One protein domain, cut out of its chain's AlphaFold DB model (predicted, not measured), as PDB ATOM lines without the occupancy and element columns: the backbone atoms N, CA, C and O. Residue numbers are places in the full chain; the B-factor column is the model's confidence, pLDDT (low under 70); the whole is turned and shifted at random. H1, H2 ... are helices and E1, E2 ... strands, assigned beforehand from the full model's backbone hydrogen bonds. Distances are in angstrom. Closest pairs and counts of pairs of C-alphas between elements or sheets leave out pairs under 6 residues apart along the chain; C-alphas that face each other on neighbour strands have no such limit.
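This is residues 15 to 70 of the 70 residues of the protein "DUF945 domain-containing protein" of Escherichia coli (UniProt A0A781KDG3). Two helices, H1 and the longer H2, run opposite ways loosely side by side, with a small hairpin of strands E1 and E2 beyond the end of H1. Residues 63 to 70 stick out at the far end. The printed part has 56 residues, in the order H1, E1, E2, H2, mostly helix; it is loose, with a radius of gyration of the C-alphas of 13.6 A, and spans 40 by 26 by 19 A.

H1, residues 15 to 27, and H2, residues 48 to 68, are close but not clearly touching, the closest C-alphas being those of Tyr 18 and Leu 58, 7.6 A apart. Their shallow tilt is 29 degrees, opposite ways. E1, residues 31 to 33, and E2, residues 39 to 41, form an antiparallel hairpin, with N 32 and O 40 2.8 A apart, within hydrogen-bond range. H1 and E2 are apart, as are E1 and H2. In both helices every O i to N i+4 pair is within hydrogen-bond range.

H1 begins at C-alpha 15 (301.104, 175.605, 310.966) and measures 18.1 A. E1 measures 7.2 A and E2 7.1 A. H2 measures 30.3 A and ends at C-alpha 68 (304.296, 188.878, 298.535).

The C-alphas of Lys 38 and Arg 70, the two farthest apart, are 40.0 A apart. The printed part has no cut and no long link. The model's pLDDT is under 70 at residues 46 to 50 and 69 to 70.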
ATOM      1  N   TRP A  15     300.854 176.950 310.465       77.81
ATOM      2  CA  TRP A  15     301.104 175.605 310.966       77.81
ATOM      3  C   TRP A  15     299.835 174.741 310.959       77.81
ATOM      4  O   TRP A  15     299.852 173.627 310.441       77.81
ATOM      5  N   SER A  16     298.716 175.271 311.444       75.00
ATOM      6  CA  SER A  16     297.407 174.605 311.462       75.00
ATOM      7  C   SER A  16     296.887 174.352 310.042       75.00
ATOM      8  O   SER A  16     296.353 173.278 309.736       75.00
ATOM      9  N   ALA A  17     297.113 175.308 309.132       78.00
ATOM     10  CA  ALA A  17     296.811 175.148 307.711       78.00
ATOM     11  C   ALA A  17     297.677 174.055 307.061       78.00
ATOM     12  O   ALA A  17     297.153 173.197 306.344       78.00
ATOM     13  N   TYR A  18     298.982 174.045 307.351       76.00
ATOM     14  CA  TYR A  18     299.910 173.015 306.886       76.00
ATOM     15  C   TYR A  18     299.489 171.619 307.364       76.00
ATOM     16  O   TYR A  18     299.344 170.710 306.545       76.00
ATOM     17  N   GLN A  19     299.195 171.466 308.656       77.31
ATOM     18  CA  GLN A  19     298.764 170.192 309.237       77.31
ATOM     19  C   GLN A  19     297.448 169.694 308.630       77.31
ATOM     20  O   GLN A  19     297.335 168.530 308.237       77.31
ATOM     21  N   THR A  20     296.474 170.590 308.447       82.69
ATOM     22  CA  THR A  20     295.196 170.255 307.803       82.69
ATOM     23  C   THR A  20     295.388 169.747 306.376       82.69
ATOM     24  O   THR A  20     294.698 168.812 305.949       82.69
ATOM     25  N   ILE A  21     296.294 170.361 305.612       81.44
ATOM     26  CA  ILE A  21     296.593 169.928 304.247       81.44
ATOM     27  C   ILE A  21     297.280 168.562 304.286       81.44
ATOM     28  O   ILE A  21     296.797 167.636 303.634       81.44
ATOM     29  N   GLN A  22     298.331 168.402 305.094       78.19
ATOM     30  CA  GLN A  22     299.089 167.155 305.187       78.19
ATOM     31  C   GLN A  22     298.187 165.973 305.579       78.19
ATOM     32  O   GLN A  22     298.173 164.946 304.900       78.19
ATOM     33  N   GLU A  23     297.351 166.131 306.608       81.38
ATOM     34  CA  GLU A  23     296.437 165.080 307.056       81.38
ATOM     35  C   GLU A  23     295.421 164.690 305.974       81.38
ATOM     36  O   GLU A  23     295.134 163.507 305.772       81.38
ATOM     37  N   ASN A  24     294.879 165.669 305.249       81.75
ATOM     38  CA  ASN A  24     293.920 165.403 304.182       81.75
ATOM     39  C   ASN A  24     294.557 164.699 302.974       81.75
ATOM     40  O   ASN A  24     293.872 163.935 302.287       81.75
ATOM     41  N   MET A  25     295.853 164.900 302.737       79.25
ATOM     42  CA  MET A  25     296.593 164.225 301.669       79.25
ATOM     43  C   MET A  25     297.012 162.804 302.055       79.25
ATOM     44  O   MET A  25     296.813 161.879 301.265       79.25
ATOM     45  N   LEU A  26     297.473 162.608 303.293       79.31
ATOM     46  CA  LEU A  26     297.805 161.289 303.837       79.31
ATOM     47  C   LEU A  26     296.577 160.388 303.974       79.31
ATOM     48  O   LEU A  26     296.640 159.198 303.683       79.31
ATOM     49  N   LYS A  27     295.433 160.935 304.406       82.25
ATOM     50  CA  LYS A  27     294.204 160.147 304.606       82.25
ATOM     51  C   LYS A  27     293.344 160.019 303.349       82.25
ATOM     52  O   LYS A  27     292.515 159.114 303.282       82.25
ATOM     53  N   GLY A  28     293.497 160.915 302.371       81.25
ATOM     54  CA  GLY A  28     292.637 160.961 301.186       81.25
ATOM     55  C   GLY A  28     291.149 161.132 301.531       81.25
ATOM     56  O   GLY A  28     290.785 161.583 302.613       81.25
ATOM     57  N   GLY A  29     290.252 160.779 300.611       81.44
ATOM     58  CA  GLY A  29     288.799 160.822 300.815       81.44
ATOM     59  C   GLY A  29     288.161 162.200 300.614       81.44
ATOM     60  O   GLY A  29     286.955 162.355 300.814       81.44
ATOM     61  N   ILE A  30     288.930 163.199 300.173       81.88
ATOM     62  CA  ILE A  30     288.427 164.553 299.924       81.88
ATOM     63  C   ILE A  30     287.481 164.496 298.726       81.88
ATOM     64  O   ILE A  30     287.870 164.090 297.630       81.88
ATOM     65  N   SER A  31     286.234 164.911 298.936       78.19
ATOM     66  CA  SER A  31     285.256 165.032 297.856       78.19
ATOM     67  C   SER A  31     285.663 166.162 296.909       78.19
ATOM     68  O   SER A  31     285.768 167.323 297.311       78.19
ATOM     69  N   GLY A  32     285.835 165.827 295.635       79.06
ATOM     70  CA  GLY A  32     286.168 166.748 294.557       79.06
ATOM     71  C   GLY A  32     285.407 166.430 293.273       79.06
ATOM     72  O   GLY A  32     284.596 165.502 293.200       79.06
ATOM     73  N   ARG A  33     285.669 167.217 292.233       79.12
ATOM     74  CA  ARG A  33     285.251 166.909 290.864       79.12
ATOM     75  C   ARG A  33     286.495 166.740 290.007       79.12
ATOM     76  O   ARG A  33     287.459 167.478 290.179       79.12
ATOM     77  N   SER A  34     286.489 165.756 289.116       77.06
ATOM     78  CA  SER A  34     287.555 165.610 288.130       77.06
ATOM     79  C   SER A  34     287.518 166.773 287.138       77.06
ATOM     80  O   SER A  34     286.501 167.455 287.015       77.06
ATOM     81  N   ALA A  35     288.586 166.943 286.355       77.94
ATOM     82  CA  ALA A  35     288.606 167.897 285.242       77.94
ATOM     83  C   ALA A  35     287.457 167.677 284.231       77.94
ATOM     84  O   ALA A  35     287.069 168.594 283.522       77.94
ATOM     85  N   LYS A  36     286.869 166.470 284.203       83.56
ATOM     86  CA  LYS A  36     285.696 166.109 283.386       83.56
ATOM     87  C   LYS A  36     284.359 166.259 284.135       83.56
ATOM     88  O   LYS A  36     283.349 165.713 283.707       83.56
ATOM     89  N   GLY A  37     284.343 166.912 285.297       81.25
ATOM     90  CA  GLY A  37     283.139 167.203 286.085       81.25
ATOM     91  C   GLY A  37     282.578 166.044 286.921       81.25
ATOM     92  O   GLY A  37     281.636 166.250 287.689       81.25
ATOM     93  N   LYS A  38     283.152 164.834 286.840       84.56
ATOM     94  CA  LYS A  38     282.688 163.664 287.606       84.56
ATOM     95  C   LYS A  38     283.034 163.819 289.088       84.56
ATOM     96  O   LYS A  38     284.159 164.195 289.410       84.56
ATOM     97  N   ARG A  39     282.108 163.481 289.993       83.50
ATOM     98  CA  ARG A  39     282.399 163.376 291.435       83.50
ATOM     99  C   ARG A  39     283.487 162.329 291.676       83.50
ATOM    100  O   ARG A  39     283.362 161.197 291.212       83.50
ATOM    101  N   ILE A  40     284.536 162.719 292.390       83.50
ATOM    102  CA  ILE A  40     285.654 161.852 292.764       83.50
ATOM    103  C   ILE A  40     285.993 162.048 294.239       83.50
ATOM    104  O   ILE A  40     285.798 163.131 294.787       83.50
ATOM    105  N   HIS A  41     286.541 161.008 294.859       80.62
ATOM    106  CA  HIS A  41     287.233 161.121 296.137       80.62
ATOM    107  C   HIS A  41     288.735 161.025 295.887       80.62
ATOM    108  O   HIS A  41     289.173 160.199 295.081       80.62
ATOM    109  N   THR A  42     289.526 161.876 296.543       78.12
ATOM    110  CA  THR A  42     290.989 161.768 296.474       78.12
ATOM    111  C   THR A  42     291.443 160.442 297.079       78.12
ATOM    112  O   THR A  42     290.855 159.953 298.043       78.12
ATOM    113  N   ARG A  43     292.481 159.828 296.510       77.69
ATOM    114  CA  ARG A  43     293.141 158.676 297.134       77.69
ATOM    115  C   ARG A  43     294.145 159.169 298.172       77.69
ATOM    116  O   ARG A  43     294.712 160.244 298.001       77.69
ATOM    117  N   ALA A  44     294.329 158.385 299.228       79.38
ATOM    118  CA  ALA A  44     295.399 158.593 300.192       79.38
ATOM    119  C   ALA A  44     296.761 158.457 299.502       79.38
ATOM    120  O   ALA A  44     296.946 157.583 298.648       79.38
ATOM    121  N   ILE A  45     297.699 159.328 299.862       77.12
ATOM    122  CA  ILE A  45     299.096 159.207 299.455       77.12
ATOM    123  C   ILE A  45     299.807 158.340 300.497       77.12
ATOM    124  O   ILE A  45     299.712 158.595 301.692       77.12
ATOM    125  N   HIS A  46     300.492 157.293 300.037       69.94
ATOM    126  CA  HIS A  46     301.223 156.344 300.892       69.94
ATOM    127  C   HIS A  46     302.721 156.264 300.551       69.94
ATOM    128  O   HIS A  46     303.418 155.376 301.033       69.94
ATOM    129  N   SER A  47     303.219 157.150 299.684       67.62
ATOM    130  CA  SER A  47     304.616 157.156 299.240       67.62
ATOM    131  C   SER A  47     305.375 158.290 299.923       67.62
ATOM    132  O   SER A  47     305.061 159.461 299.711       67.62
ATOM    133  N   ILE A  48     306.411 157.926 300.683       64.38
ATOM    134  CA  ILE A  48     307.302 158.848 301.407       64.38
ATOM    135  C   ILE A  48     307.912 159.893 300.456       64.38
ATOM    136  O   ILE A  48     307.962 161.076 300.780       64.38
ATOM    137  N   ASP A  49     308.303 159.494 299.242       69.75
ATOM    138  CA  ASP A  49     308.845 160.415 298.231       69.75
ATOM    139  C   ASP A  49     307.823 161.460 297.763       69.75
ATOM    140  O   ASP A  49     308.178 162.592 297.416       69.75
ATOM    141  N   THR A  50     306.542 161.083 297.742       65.94
ATOM    142  CA  THR A  50     305.444 161.982 297.375       65.94
ATOM    143  C   THR A  50     305.167 162.969 298.507       65.94
ATOM    144  O   THR A  50     304.998 164.156 298.231       65.94
ATOM    145  N   ASP A  51     305.227 162.519 299.763       70.50
ATOM    146  CA  ASP A  51     305.100 163.380 300.943       70.50
ATOM    147  C   ASP A  51     306.241 164.405 301.031       70.50
ATOM    148  O   ASP A  51     305.993 165.586 301.275       70.50
ATOM    149  N   ILE A  52     307.489 163.999 300.762       74.88
ATOM    150  CA  ILE A  52     308.651 164.906 300.777       74.88
ATOM    151  C   ILE A  52     308.512 165.998 299.710       74.88
ATOM    152  O   ILE A  52     308.705 167.182 300.000       74.88
ATOM    153  N   LYS A  53     308.160 165.626 298.470       79.00
ATOM    154  CA  LYS A  53     307.948 166.597 297.381       79.00
ATOM    155  C   LYS A  53     306.805 167.554 297.696       79.00
ATOM    156  O   LYS A  53     306.914 168.746 297.412       79.00
ATOM    157  N   LEU A  54     305.735 167.040 298.295       74.25
ATOM    158  CA  LEU A  54     304.585 167.842 298.667       74.25
ATOM    159  C   LEU A  54     304.911 168.851 299.767       74.25
ATOM    160  O   LEU A  54     304.609 170.033 299.620       74.25
ATOM    161  N   ASN A  55     305.570 168.402 300.833       77.94
ATOM    162  CA  ASN A  55     305.989 169.272 301.926       77.94
ATOM    163  C   ASN A  55     306.918 170.378 301.418       77.94
ATOM    164  O   ASN A  55     306.771 171.535 301.807       77.94
ATOM    165  N   ARG A  56     307.809 170.057 300.471       82.00
ATOM    166  CA  ARG A  56     308.674 171.051 299.830       82.00
ATOM    167  C   ARG A  56     307.889 172.063 298.992       82.00
ATOM    168  O   ARG A  56     308.166 173.252 299.084       82.00
ATOM    169  N   ALA A  57     306.900 171.621 298.213       83.31
ATOM    170  CA  ALA A  57     306.048 172.522 297.432       83.31
ATOM    171  C   ALA A  57     305.196 173.439 298.325       83.31
ATOM    172  O   ALA A  57     305.075 174.629 298.045       83.31
ATOM    173  N   LEU A  58     304.635 172.904 299.414       79.06
ATOM    174  CA  LEU A  58     303.882 173.688 300.396       79.06
ATOM    175  C   LEU A  58     304.751 174.750 301.067       79.06
ATOM    176  O   LEU A  58     304.309 175.884 301.220       79.06
ATOM    177  N   TRP A  59     305.985 174.395 301.424       82.38
ATOM    178  CA  TRP A  59     306.929 175.327 302.028       82.38
ATOM    179  C   TRP A  59     307.281 176.478 301.079       82.38
ATOM    180  O   TRP A  59     307.130 177.633 301.456       82.38
ATOM    181  N   VAL A  60     307.607 176.175 299.817       84.62
ATOM    182  CA  VAL A  60     307.867 177.204 298.793       84.62
ATOM    183  C   VAL A  60     306.649 178.115 298.595       84.62
ATOM    184  O   VAL A  60     306.792 179.330 298.515       84.62
ATOM    185  N   MET A  61     305.432 177.562 298.562       78.69
ATOM    186  CA  MET A  61     304.217 178.383 298.460       78.69
ATOM    187  C   MET A  61     304.041 179.305 299.672       78.69
ATOM    188  O   MET A  61     303.675 180.468 299.505       78.69
ATOM    189  N   ALA A  62     304.329 178.823 300.881       78.50
ATOM    190  CA  ALA A  62     304.282 179.645 302.083       78.50
ATOM    191  C   ALA A  62     305.318 180.781 302.058       78.50
ATOM    192  O   ALA A  62     304.982 181.908 302.415       78.50
ATOM    193  N   GLU A  63     306.540 180.514 301.590       81.88
ATOM    194  CA  GLU A  63     307.574 181.541 301.412       81.88
ATOM    195  C   GLU A  63     307.164 182.594 300.386       81.88
ATOM    196  O   GLU A  63     307.233 183.784 300.675       81.88
ATOM    197  N   THR A  64     306.658 182.172 299.222       79.38
ATOM    198  CA  THR A  64     306.204 183.117 298.189       79.38
ATOM    199  C   THR A  64     305.054 184.000 298.672       79.38
ATOM    200  O   THR A  64     305.018 185.189 298.361       79.38
ATOM    201  N   LEU A  65     304.134 183.456 299.478       75.31
ATOM    202  CA  LEU A  65     303.072 184.238 300.111       75.31
ATOM    203  C   LEU A  65     303.638 185.239 301.121       75.31
ATOM    204  O   LEU A  65     303.220 186.393 301.118       75.31
ATOM    205  N   LEU A  66     304.590 184.824 301.957       77.19
ATOM    206  CA  LEU A  66     305.235 185.706 302.928       77.19
ATOM    207  C   LEU A  66     305.997 186.849 302.244       77.19
ATOM    208  O   LEU A  66     305.917 187.989 302.693       77.19
ATOM    209  N   GLU A  67     306.698 186.558 301.151       77.81
ATOM    210  CA  GLU A  67     307.430 187.549 300.363       77.81
ATOM    211  C   GLU A  67     306.487 188.511 299.630       77.81
ATOM    212  O   GLU A  67     306.761 189.703 299.573       77.81
ATOM    213  N   SER A  68     305.329 188.032 299.159       74.06
ATOM    214  CA  SER A  68     304.296 188.878 298.535       74.06
ATOM    215  C   SER A  68     303.575 189.829 299.500       74.06
ATOM    216  O   SER A  68     302.942 190.786 299.059       74.06
ATOM    217  N   LEU A  69     303.628 189.553 300.807       69.50
ATOM    218  CA  LEU A  69     303.019 190.370 301.865       69.50
ATOM    219  C   LEU A  69     303.972 191.449 302.406       69.50
ATOM    220  O   LEU A  69     303.614 192.153 303.355       69.50
ATOM    221  N   ARG A  70     305.177 191.549 301.840       56.50
ATOM    222  CA  ARG A  70     306.244 192.464 302.241       56.50
ATOM    223  C   ARG A  70     306.368 193.626 301.262       56.50
ATOM    224  O   ARG A  70     306.674 194.734 301.754       56.50
TER     225      ARG A  70